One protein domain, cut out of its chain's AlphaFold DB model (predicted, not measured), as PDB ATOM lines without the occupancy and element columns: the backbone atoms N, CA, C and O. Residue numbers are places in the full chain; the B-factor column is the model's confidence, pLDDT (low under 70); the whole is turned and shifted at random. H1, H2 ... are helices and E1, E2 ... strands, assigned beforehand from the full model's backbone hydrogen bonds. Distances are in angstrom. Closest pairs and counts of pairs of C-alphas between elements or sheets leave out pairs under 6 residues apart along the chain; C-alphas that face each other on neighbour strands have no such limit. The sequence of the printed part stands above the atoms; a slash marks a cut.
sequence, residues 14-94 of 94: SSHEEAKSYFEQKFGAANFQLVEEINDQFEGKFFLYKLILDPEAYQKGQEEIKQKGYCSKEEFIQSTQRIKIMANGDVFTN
ATOM      1  N   SER A  14     -11.224 -12.328  42.645       96.44
ATOM      2  CA  SER A  14     -10.004 -12.425  41.835       96.44
ATOM      3  C   SER A  14     -10.242 -12.094  40.358       96.44
ATOM      4  O   SER A  14      -9.295 -12.026  39.577       96.44
ATOM      5  N   SER A  15     -11.507 -11.963  39.945       97.69
ATOM      6  CA  SER A  15     -11.901 -11.678  38.562       97.69
ATOM      7  C   SER A  15     -13.315 -11.112  38.478       97.69
ATOM      8  O   SER A  15     -14.133 -11.278  39.392       97.69
ATOM      9  N   HIS A  16     -13.618 -10.477  37.346       97.19
ATOM     10  CA  HIS A  16     -14.979 -10.068  37.004       97.19
ATOM     11  C   HIS A  16     -15.955 -11.252  36.989       97.19
ATOM     12  O   HIS A  16     -17.057 -11.126  37.520       97.19
ATOM     13  N   GLU A  17     -15.561 -12.401  36.443       97.75
ATOM     14  CA  GLU A  17     -16.407 -13.591  36.335       97.75
ATOM     15  C   GLU A  17     -16.784 -14.164  37.705       97.75
ATOM     16  O   GLU A  17     -17.923 -14.599  37.907       97.75
ATOM     17  N   GLU A  18     -15.853 -14.132  38.661       98.00
ATOM     18  CA  GLU A  18     -16.100 -14.555  40.040       98.00
ATOM     19  C   GLU A  18     -17.095 -13.616  40.732       98.00
ATOM     20  O   GLU A  18     -18.108 -14.072  41.270       98.00
ATOM     21  N   ALA A  19     -16.863 -12.302  40.644       97.44
ATOM     22  CA  ALA A  19     -17.772 -11.298  41.185       97.44
ATOM     23  C   ALA A  19     -19.169 -11.410  40.550       97.44
ATOM     24  O   ALA A  19     -20.178 -11.470  41.253       97.44
ATOM     25  N   LYS A  20     -19.243 -11.513  39.217       97.25
ATOM     26  CA  LYS A  20     -20.486 -11.721  38.459       97.25
ATOM     27  C   LYS A  20     -21.238 -12.951  38.961       97.25
ATOM     28  O   LYS A  20     -22.426 -12.846  39.257       97.25
ATOM     29  N   SER A  21     -20.553 -14.085  39.094       97.31
ATOM     30  CA  SER A  21     -21.159 -15.335  39.566       97.31
ATOM     31  C   SER A  21     -21.719 -15.190  40.982       97.31
ATOM     32  O   SER A  21     -22.825 -15.654  41.252       97.31
ATOM     33  N   TYR A  22     -21.006 -14.491  41.871       96.88
ATOM     34  CA  TYR A  22     -21.491 -14.182  43.216       96.88
ATOM     35  C   TYR A  22     -22.791 -13.364  43.191       96.88
ATOM     36  O   TYR A  22     -23.763 -13.731  43.855       96.88
ATOM     37  N   PHE A  23     -22.844 -12.279  42.411       96.19
ATOM     38  CA  PHE A  23     -24.050 -11.446  42.315       96.19
ATOM     39  C   PHE A  23     -25.219 -12.192  41.655       96.19
ATOM     40  O   PHE A  23     -26.344 -12.121  42.153       96.19
ATOM     41  N   GLU A  24     -24.968 -12.963  40.596       95.88
ATOM     42  CA  GLU A  24     -25.995 -13.787  39.945       95.88
ATOM     43  C   GLU A  24     -26.576 -14.840  40.894       95.88
ATOM     44  O   GLU A  24     -27.791 -15.022  40.920       95.88
ATOM     45  N   GLN A  25     -25.746 -15.500  41.707       95.94
ATOM     46  CA  GLN A  25     -26.215 -16.472  42.700       95.94
ATOM     47  C   GLN A  25     -26.985 -15.809  43.846       95.94
ATOM     48  O   GLN A  25     -27.992 -16.348  44.301       95.94
ATOM     49  N   LYS A  26     -26.529 -14.641  44.312       94.06
ATOM     50  CA  LYS A  26     -27.117 -13.951  45.469       94.06
ATOM     51  C   LYS A  26     -28.460 -13.289  45.160       94.06
ATOM     52  O   LYS A  26     -29.343 -13.300  46.012       94.06
ATOM     53  N   PHE A  27     -28.613 -12.709  43.971       92.19
ATOM     54  CA  PHE A  27     -29.798 -11.917  43.608       92.19
ATOM     55  C   PHE A  27     -30.660 -12.566  42.523       92.19
ATOM     56  O   PHE A  27     -31.833 -12.215  42.375       92.19
ATOM     57  N   GLY A  28     -30.105 -13.523  41.781       93.62
ATOM     58  CA  GLY A  28     -30.722 -14.106  40.597       93.62
ATOM     59  C   GLY A  28     -30.468 -13.272  39.339       93.62
ATOM     60  O   GLY A  28     -30.411 -12.042  39.374       93.62
ATOM     61  N   ALA A  29     -30.383 -13.948  38.191       90.44
ATOM     62  CA  ALA A  29     -30.096 -13.323  36.894       90.44
ATOM     63  C   ALA A  29     -31.123 -12.251  36.471       90.44
ATOM     64  O   ALA A  29     -30.789 -11.323  35.745       90.44
ATOM     65  N   ALA A  30     -32.372 -12.342  36.942       91.50
ATOM     66  CA  ALA A  30     -33.396 -11.333  36.657       91.50
ATOM     67  C   ALA A  30     -33.121  -9.989  37.362       91.50
ATOM     68  O   ALA A  30     -33.474  -8.933  36.830       91.50
ATOM     69  N   ASN A  31     -32.467 -10.035  38.527       95.88
ATOM     70  CA  ASN A  31     -32.241  -8.891  39.409       95.88
ATOM     71  C   ASN A  31     -30.813  -8.341  39.334       95.88
ATOM     72  O   ASN A  31     -30.494  -7.362  39.999       95.88
ATOM     73  N   PHE A  32     -29.951  -8.947  38.524       96.69
ATOM     74  CA  PHE A  32     -28.592  -8.488  38.294       96.69
ATOM     75  C   PHE A  32     -28.361  -8.334  36.794       96.69
ATOM     76  O   PHE A  32     -28.201  -9.311  36.068       96.69
ATOM     77  N   GLN A  33     -28.402  -7.090  36.320       96.31
ATOM     78  CA  GLN A  33     -28.447  -6.783  34.893       96.31
ATOM     79  C   GLN A  33     -27.208  -5.998  34.479       96.31
ATOM     80  O   GLN A  33     -26.924  -4.948  35.061       96.31
ATOM     81  N   LEU A  34     -26.490  -6.484  33.463       97.06
ATOM     82  CA  LEU A  34     -25.421  -5.712  32.829       97.06
ATOM     83  C   LEU A  34     -26.041  -4.486  32.155       97.06
ATOM     84  O   LEU A  34     -26.972  -4.611  31.360       97.06
ATOM     85  N   VAL A  35     -25.535  -3.308  32.500       96.75
ATOM     86  CA  VAL A  35     -25.909  -2.034  31.880       96.75
ATOM     87  C   VAL A  35     -24.954  -1.731  30.740       96.75
ATOM     88  O   VAL A  35     -25.402  -1.417  29.642       96.75
ATOM     89  N   GLU A  36     -23.650  -1.834  30.999       96.62
ATOM     90  CA  GLU A  36     -22.626  -1.441  30.036       96.62
ATOM     91  C   GLU A  36     -21.289  -2.136  30.317       96.62
ATOM     92  O   GLU A  36     -20.920  -2.356  31.473       96.62
ATOM     93  N   GLU A  37     -20.556  -2.456  29.254       97.19
ATOM     94  CA  GLU A  37     -19.146  -2.842  29.297       97.19
ATOM     95  C   GLU A  37     -18.321  -1.686  28.732       97.19
ATOM     96  O   GLU A  37     -18.577  -1.229  27.617       97.19
ATOM     97  N   ILE A  38     -17.338  -1.215  29.496       97.12
ATOM     98  CA  ILE A  38     -16.523  -0.053  29.145       97.12
ATOM     99  C   ILE A  38     -15.055  -0.467  29.155       97.12
ATOM    100  O   ILE A  38     -14.586  -1.155  30.062       97.12
ATOM    101  N   ASN A  39     -14.321  -0.029  28.135       96.31
ATOM    102  CA  ASN A  39     -12.869  -0.114  28.089       96.31
ATOM    103  C   ASN A  39     -12.303   1.306  28.090       96.31
ATOM    104  O   ASN A  39     -12.212   1.945  27.040       96.31
ATOM    105  N   ASP A  40     -12.006   1.810  29.284       94.69
ATOM    106  CA  ASP A  40     -11.498   3.162  29.484       94.69
ATOM    107  C   ASP A  40      -9.964   3.195  29.407       94.69
ATOM    108  O   ASP A  40      -9.280   2.266  29.835       94.69
ATOM    109  N   GLN A  41      -9.407   4.277  28.862       93.88
ATOM    110  CA  GLN A  41      -7.957   4.407  28.682       93.88
ATOM    111  C   GLN A  41      -7.190   4.580  30.002       93.88
ATOM    112  O   GLN A  41      -6.003   4.257  30.051       93.88
ATOM    113  N   PHE A  42      -7.839   5.083  31.054       91.94
ATOM    114  CA  PHE A  42      -7.228   5.360  32.354       91.94
ATOM    115  C   PHE A  42      -7.586   4.304  33.400       91.94
ATOM    116  O   PHE A  42      -6.732   3.909  34.190       91.94
ATOM    117  N   GLU A  43      -8.833   3.835  33.408       92.06
ATOM    118  CA  GLU A  43      -9.326   2.850  34.376       92.06
ATOM    119  C   GLU A  43      -9.249   1.403  33.864       92.06
ATOM    120  O   GLU A  43      -9.357   0.460  34.649       92.06
ATOM    121  N   GLY A  44      -9.042   1.201  32.562       94.38
ATOM    122  CA  GLY A  44      -9.063  -0.114  31.934       94.38
ATOM    123  C   GLY A  44     -10.480  -0.658  31.738       94.38
ATOM    124  O   GLY A  44     -11.464   0.080  31.668       94.38
ATOM    125  N   LYS A  45     -10.584  -1.986  31.616       97.38
ATOM    126  CA  LYS A  45     -11.853  -2.673  31.354       97.38
ATOM    127  C   LYS A  45     -12.682  -2.844  32.631       97.38
ATOM    128  O   LYS A  45     -12.212  -3.435  33.607       97.38
ATOM    129  N   PHE A  46     -13.937  -2.404  32.593       97.25
ATOM    130  CA  PHE A  46     -14.900  -2.586  33.676       97.25
ATOM    131  C   PHE A  46     -16.334  -2.738  33.163       97.25
ATOM    132  O   PHE A  46     -16.648  -2.494  31.999       97.25
ATOM    133  N   PHE A  47     -17.216  -3.151  34.067       97.69
ATOM    134  CA  PHE A  47     -18.595  -3.504  33.774       97.69
ATOM    135  C   PHE A  47     -19.520  -2.815  34.770       97.69
ATOM    136  O   PHE A  47     -19.342  -2.931  35.986       97.69
ATOM    137  N   LEU A  48     -20.514  -2.100  34.257       97.38
ATOM    138  CA  LEU A  48     -21.548  -1.463  35.054       97.38
ATOM    139  C   LEU A  48     -22.771  -2.361  35.108       97.38
ATOM    140  O   LEU A  48     -23.307  -2.769  34.079       97.38
ATOM    141  N   TYR A  49     -23.250  -2.615  36.315       97.06
ATOM    142  CA  TYR A  49     -24.439  -3.406  36.568       97.06
ATOM    143  C   TYR A  49     -25.485  -2.596  37.318       97.06
ATOM    144  O   TYR A  49     -25.175  -1.715  38.123       97.06
ATOM    145  N   LYS A  50     -26.743  -2.943  37.069       96.25
ATOM    146  CA  LYS A  50     -27.893  -2.528  37.859       96.25
ATOM    147  C   LYS A  50     -28.354  -3.728  38.668       96.25
ATOM    148  O   LYS A  50     -28.758  -4.750  38.111       96.25
ATOM    149  N   LEU A  51     -28.300  -3.566  39.975       96.12
ATOM    150  CA  LEU A  51     -28.808  -4.506  40.948       96.12
ATOM    151  C   LEU A  51     -30.222  -4.085  41.340       96.12
ATOM    152  O   LEU A  51     -30.432  -2.931  41.697       96.12
ATOM    153  N   ILE A  52     -31.184  -4.991  41.250       96.44
ATOM    154  CA  ILE A  52     -32.570  -4.783  41.667       96.44
ATOM    155  C   ILE A  52     -32.710  -5.401  43.058       96.44
ATOM    156  O   ILE A  52     -32.719  -6.620  43.213       96.44
ATOM    157  N   LEU A  53     -32.760  -4.543  44.071       95.12
ATOM    158  CA  LEU A  53     -32.809  -4.923  45.481       95.12
ATOM    159  C   LEU A  53     -34.249  -5.114  45.984       95.12
ATOM    160  O   LEU A  53     -34.471  -5.873  46.924       95.12
ATOM    161  N   ASP A  54     -35.217  -4.450  45.346       95.94
ATOM    162  CA  ASP A  54     -36.653  -4.632  45.582       95.94
ATOM    163  C   ASP A  54     -37.386  -4.788  44.237       95.94
ATOM    164  O   ASP A  54     -37.743  -3.796  43.591       95.94
ATOM    165  N   PRO A  55     -37.585  -6.035  43.770       94.75
ATOM    166  CA  PRO A  55     -38.224  -6.299  42.483       94.75
ATOM    167  C   PRO A  55     -39.657  -5.766  42.378       94.75
ATOM    168  O   PRO A  55     -40.071  -5.358  41.293       94.75
ATOM    169  N   GLU A  56     -40.408  -5.734  43.482       95.31
ATOM    170  CA  GLU A  56     -41.800  -5.279  43.483       95.31
ATOM    171  C   GLU A  56     -41.875  -3.757  43.315       95.31
ATOM    172  O   GLU A  56     -42.617  -3.256  42.461       95.31
ATOM    173  N   ALA A  57     -41.078  -3.011  44.085       96.12
ATOM    174  CA  ALA A  57     -40.984  -1.560  43.946       96.12
ATOM    175  C   ALA A  57     -40.435  -1.162  42.567       96.12
ATOM    176  O   ALA A  57     -40.961  -0.237  41.937       96.12
ATOM    177  N   TYR A  58     -39.441  -1.903  42.062       96.19
ATOM    178  CA  TYR A  58     -38.899  -1.696  40.723       96.19
ATOM    179  C   TYR A  58     -39.974  -1.885  39.647       96.19
ATOM    180  O   TYR A  58     -40.174  -1.003  38.809       96.19
ATOM    181  N   GLN A  59     -40.718  -2.993  39.694       95.88
ATOM    182  CA  GLN A  59     -41.777  -3.278  38.728       95.88
ATOM    183  C   GLN A  59     -42.873  -2.205  38.746       95.88
ATOM    184  O   GLN A  59     -43.233  -1.685  37.687       95.88
ATOM    185  N   LYS A  60     -43.362  -1.814  39.931       95.94
ATOM    186  CA  LYS A  60     -44.383  -0.760  40.063       95.94
ATOM    187  C   LYS A  60     -43.920   0.570  39.466       95.94
ATOM    188  O   LYS A  60     -44.699   1.248  38.796       95.94
ATOM    189  N   GLY A  61     -42.661   0.950  39.685       95.88
ATOM    190  CA  GLY A  61     -42.113   2.176  39.106       95.88
ATOM    191  C   GLY A  61     -41.934   2.096  37.588       95.88
ATOM    192  O   GLY A  61     -42.253   3.056  36.889       95.88
ATOM    193  N   GLN A  62     -41.527   0.941  37.052       95.94
ATOM    194  CA  GLN A  62     -41.460   0.713  35.602       95.94
ATOM    195  C   GLN A  62     -42.843   0.817  34.936       95.94
ATOM    196  O   GLN A  62     -42.974   1.417  33.867       95.94
ATOM    197  N   GLU A  63     -43.884   0.268  35.565       96.69
ATOM    198  CA  GLU A  63     -45.271   0.399  35.099       96.69
ATOM    199  C   GLU A  63     -45.736   1.861  35.112       96.69
ATOM    200  O   GLU A  63     -46.354   2.325  34.152       96.69
ATOM    201  N   GLU A  64     -45.383   2.619  36.150       95.69
ATOM    202  CA  GLU A  64     -45.703   4.042  36.243       95.69
ATOM    203  C   GLU A  64     -44.974   4.880  35.183       95.69
ATOM    204  O   GLU A  64     -45.610   5.712  34.533       95.69
ATOM    205  N   ILE A  65     -43.686   4.617  34.932       96.44
ATOM    206  CA  ILE A  65     -42.932   5.247  33.835       96.44
ATOM    207  C   ILE A  65     -43.610   4.961  32.496       96.44
ATOM    208  O   ILE A  65     -43.779   5.870  31.688       96.44
ATOM    209  N   LYS A  66     -44.054   3.722  32.260       96.06
ATOM    210  CA  LYS A  66     -44.751   3.360  31.020       96.06
ATOM    211  C   LYS A  66     -46.065   4.131  30.838       96.06
ATOM    212  O   LYS A  66     -46.429   4.437  29.708       96.06
ATOM    213  N   GLN A  67     -46.775   4.431  31.926       94.94
ATOM    214  CA  GLN A  67     -48.060   5.140  31.887       94.94
ATOM    215  C   GLN A  67     -47.913   6.666  31.820       94.94
ATOM    216  O   GLN A  67     -48.681   7.319  31.118       94.94
ATOM    217  N   LYS A  68     -46.963   7.240  32.567       94.81
ATOM    218  CA  LYS A  68     -46.844   8.694  32.792       94.81
ATOM    219  C   LYS A  68     -45.606   9.324  32.155       94.81
ATOM    220  O   LYS A  68     -45.503  10.545  32.108       94.81
ATOM    221  N   GLY A  69     -44.648   8.513  31.712       94.00
ATOM    222  CA  GLY A  69     -43.339   8.942  31.213       94.00
ATOM    223  C   GLY A  69     -42.278   9.151  32.300       94.00
ATOM    224  O   GLY A  69     -41.115   9.357  31.969       94.00
ATOM    225  N   TYR A  70     -42.640   9.088  33.586       91.62
ATOM    226  CA  TYR A  70     -41.714   9.259  34.711       91.62
ATOM    227  C   TYR A  70     -42.223   8.555  35.982       91.62
ATOM    228  O   TYR A  70     -43.420   8.315  36.129       91.62
ATOM    229  N   CYS A  71     -41.318   8.263  36.920       93.31
ATOM    230  CA  CYS A  71     -41.634   7.861  38.292       93.31
ATOM    231  C   CYS A  71     -40.607   8.498  39.235       93.31
ATOM    232  O   CYS A  71     -39.405   8.354  39.030       93.31
ATOM    233  N   SER A  72     -41.081   9.221  40.250       91.94
ATOM    234  CA  SER A  72     -40.243   9.916  41.240       91.94
ATOM    235  C   SER A  72     -40.417   9.355  42.653       91.94
ATOM    236  O   SER A  72     -40.106  10.035  43.628       91.94
ATOM    237  N   LYS A  73     -40.978   8.145  42.774       92.75
ATOM    238  CA  LYS A  73     -41.184   7.476  44.061       92.75
ATOM    239  C   LYS A  73     -39.845   7.069  44.656       92.75
ATOM    240  O   LYS A  73     -39.015   6.472  43.970       92.75
ATOM    241  N   GLU A  74     -39.655   7.374  45.931       92.81
ATOM    242  CA  GLU A  74     -38.417   7.074  46.645       92.81
ATOM    243  C   GLU A  74     -38.146   5.565  46.677       92.81
ATOM    244  O   GLU A  74     -37.017   5.137  46.456       92.81
ATOM    245  N   GLU A  75     -39.188   4.752  46.840       94.12
ATOM    246  CA  GLU A  75     -39.100   3.294  46.847       94.12
ATOM    247  C   GLU A  75     -38.597   2.756  45.509       94.12
ATOM    248  O   GLU A  75     -37.786   1.838  45.484       94.12
ATOM    249  N   PHE A  76     -39.018   3.356  44.391       94.56
ATOM    250  CA  PHE A  76     -38.510   2.992  43.069       94.56
ATOM    251  C   PHE A  76     -37.035   3.375  42.918       94.56
ATOM    252  O   PHE A  76     -36.231   2.560  42.472       94.56
ATOM    253  N   ILE A  77     -36.658   4.585  43.330       92.00
ATOM    254  CA  ILE A  77     -35.267   5.051  43.249       92.00
ATOM    255  C   ILE A  77     -34.351   4.150  44.095       92.00
ATOM    256  O   ILE A  77     -33.302   3.723  43.620       92.00
ATOM    257  N   GLN A  78     -34.780   3.795  45.309       94.19
ATOM    258  CA  GLN A  78     -34.040   2.928  46.233       94.19
ATOM    259  C   GLN A  78     -34.145   1.431  45.898       94.19
ATOM    260  O   GLN A  78     -33.378   0.637  46.443       94.19
ATOM    261  N   SER A  79     -35.059   1.033  45.004       95.25
ATOM    262  CA  SER A  79     -35.224  -0.368  44.580       95.25
ATOM    263  C   SER A  79     -34.054  -0.889  43.755       95.25
ATOM    264  O   SER A  79     -33.953  -2.097  43.532       95.25
ATOM    265  N   THR A  80     -33.166  -0.001  43.300       95.19
ATOM    266  CA  THR A  80     -31.993  -0.377  42.516       95.19
ATOM    267  C   THR A  80     -30.716   0.240  43.053       95.19
ATOM    268  O   THR A  80     -30.733   1.281  43.703       95.19
ATOM    269  N   GLN A  81     -29.599  -0.404  42.737       95.00
ATOM    270  CA  GLN A  81     -28.257   0.079  43.021       95.00
ATOM    271  C   GLN A  81     -27.379  -0.115  41.789       95.00
ATOM    272  O   GLN A  81     -27.477  -1.136  41.104       95.00
ATOM    273  N   ARG A  82     -26.500   0.846  41.502       95.38
ATOM    274  CA  ARG A  82     -25.460   0.664  40.486       95.38
ATOM    275  C   ARG A  82     -24.194   0.134  41.128       95.38
ATOM    276  O   ARG A  82     -23.725   0.680  42.123       95.38
ATOM    277  N   ILE A  83     -23.621  -0.890  40.513       96.00
ATOM    278  CA  ILE A  83     -22.314  -1.404  40.908       96.00
ATOM    279  C   ILE A  83     -21.387  -1.448  39.700       96.00
ATOM    280  O   ILE A  83     -21.812  -1.740  38.581       96.00
ATOM    281  N   LYS A  84     -20.116  -1.149  39.935       96.62
ATOM    282  CA  LYS A  84     -19.037  -1.259  38.959       96.62
ATOM    283  C   LYS A  84     -18.160  -2.432  39.365       96.62
ATOM    284  O   LYS A  84     -17.727  -2.497  40.513       96.62
ATOM    285  N   ILE A  85     -17.908  -3.338  38.431       97.25
ATOM    286  CA  ILE A  85     -17.001  -4.469  38.615       97.25
ATOM    287  C   ILE A  85     -15.854  -4.307  37.622       97.25
ATOM    288  O   ILE A  85     -16.072  -4.252  36.412       97.25
ATOM    289  N   MET A  86     -14.636  -4.209  38.133       97.31
ATOM    290  CA  MET A  86     -13.418  -4.161  37.330       97.31
ATOM    291  C   MET A  86     -13.068  -5.553  36.793       97.31
ATOM    292  O   MET A  86     -13.429  -6.565  37.394       97.31
ATOM    293  N   ALA A  87     -12.301  -5.628  35.702       96.81
ATOM    294  CA  ALA A  87     -11.832  -6.909  35.158       96.81
ATOM    295  C   ALA A  87     -11.055  -7.769  36.182       96.81
ATOM    296  O   ALA A  87     -11.123  -8.995  36.135       96.81
ATOM    297  N   ASN A  88     -10.360  -7.137  37.132       96.38
ATOM    298  CA  ASN A  88      -9.613  -7.807  38.205       96.38
ATOM    299  C   ASN A  88     -10.488  -8.274  39.390       96.38
ATOM    300  O   ASN A  88      -9.949  -8.831  40.339       96.38
ATOM    301  N   GLY A  89     -11.805  -8.043  39.360       96.56
ATOM    302  CA  GLY A  89     -12.731  -8.421  40.432       96.56
ATOM    303  C   GLY A  89     -13.013  -7.335  41.471       96.56
ATOM    304  O   GLY A  89     -13.882  -7.535  42.318       96.56
ATOM    305  N   ASP A  90     -12.364  -6.167  41.403       96.00
ATOM    306  CA  ASP A  90     -12.671  -5.069  42.324       96.00
ATOM    307  C   ASP A  90     -14.097  -4.548  42.109       96.00
ATOM    308  O   ASP A  90     -14.497  -4.212  40.990       96.00
ATOM    309  N   VAL A  91     -14.855  -4.438  43.203       96.44
ATOM    310  CA  VAL A  91     -16.239  -3.947  43.188       96.44
ATOM    311  C   VAL A  91     -16.333  -2.572  43.835       96.44
ATOM    312  O   VAL A  91     -15.831  -2.339  44.939       96.44
ATOM    313  N   PHE A  92     -17.032  -1.671  43.151       94.38
ATOM    314  CA  PHE A  92     -17.376  -0.341  43.631       94.38
ATOM    315  C   PHE A  92     -18.895  -0.189  43.649       94.38
ATOM    316  O   PHE A  92     -19.573  -0.372  42.636       94.38
ATOM    317  N   THR A  93     -19.417   0.139  44.822       88.44
ATOM    318  CA  THR A  93     -20.828   0.412  45.083       88.44
ATOM    319  C   THR A  93     -20.944   1.912  45.337       88.44
ATOM    320  O   THR A  93     -20.438   2.378  46.358       88.44
ATOM    321  N   ASN A  94     -21.521   2.660  44.394       65.62
ATOM    322  CA  ASN A  94     -21.859   4.075  44.604       65.62
ATOM    323  C   ASN A  94     -23.259   4.212  45.200       65.62
ATOM    324  O   ASN A  94     -24.090   3.302  44.960       65.62
TER     325      ASN A  94
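Overview. This is residues 14 to 94 of the 94 residues of an uncharacterized protein of Peptococcaceae bacterium (UniProt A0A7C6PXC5). A twisted sheet of four strands has one helix, H1, lying along one face, while the other face is bare; at one end of the sheet, beyond the ends of E2 and E3, H2 and the short H3 make a small helical head that gives the model much of its length. H1 and the sheet form two layers, a helix on one face of a sheet. The printed part has 81 residues with three named helices and four named strands, in the order H1 E1 E2 H2 H3 E3 E4. The sheet's order is E1 - E2 - E3 - E4, all antiparallel, and the class is mixed, helices and strands. The whole is only just loose, close to compact, with a radius of gyration of the C-alphas of 14.3 A and spans of 40 by 28 by 17 A.

Arrangement. Start at H1, residues 16 to 27, which is on the sheet at a height over the sheet of 8.9 A. It lies over E2, residues 44 to 52, and runs along the strands, at 2 degrees to E2 on the local plane. It lies only just over E3, residues 80 to 86, with 3 of its C-alphas; the closest C-alphas of H1 and E3, those of His 16 and Met 86, are 6.1 A apart. Next comes E1, residues 32 to 40, an edge strand that bends by 51 degrees at residue 35. E1 and E2 form a hairpin, with N 38 and O 46 within hydrogen-bond range at 2.9 A. After E2, look for H2, residues 55 to 68, which only grazes the sheet with its residues 55 to 59. H2 touches H3, residues 74 to 78, with residues 57 to 61 alone; their closest C-alphas, Ala 57 and Phe 76, are 5.3 A apart. H1 is apart from H2 and H3. E3 is antiparallel to E2, with N 49 and O 83 at 2.8 A. E3 and E4, residues 91 to 93, form a hairpin, with N 84 and O 92 at 2.9 A. In H1, H2 and H3 every O i to N i+4 pair is within hydrogen-bond range.

Along the chain. Find C-alpha 16 at (-14.979, -10.068, 37.004); from there H1 runs 16.3 A to C-alpha 27. E1 covers 22.5 A and E2 25.9 A. H2 runs 19.8 A to C-alpha 68 at (-46.844, 8.694, 32.792). After H3, E3 covers 19.7 A, and E4 ends at C-alpha 93, at (-20.828, 0.412, 45.083).

Size, cuts and confidence. The C-alphas farthest apart, those of Ser 14 and Lys 68, are 43.4 A apart. The printed part has no cut, and each link between named elements is tight. The mean pLDDT of the printed part is 95.1; one residue is under 70, Asn 94, the chain's last.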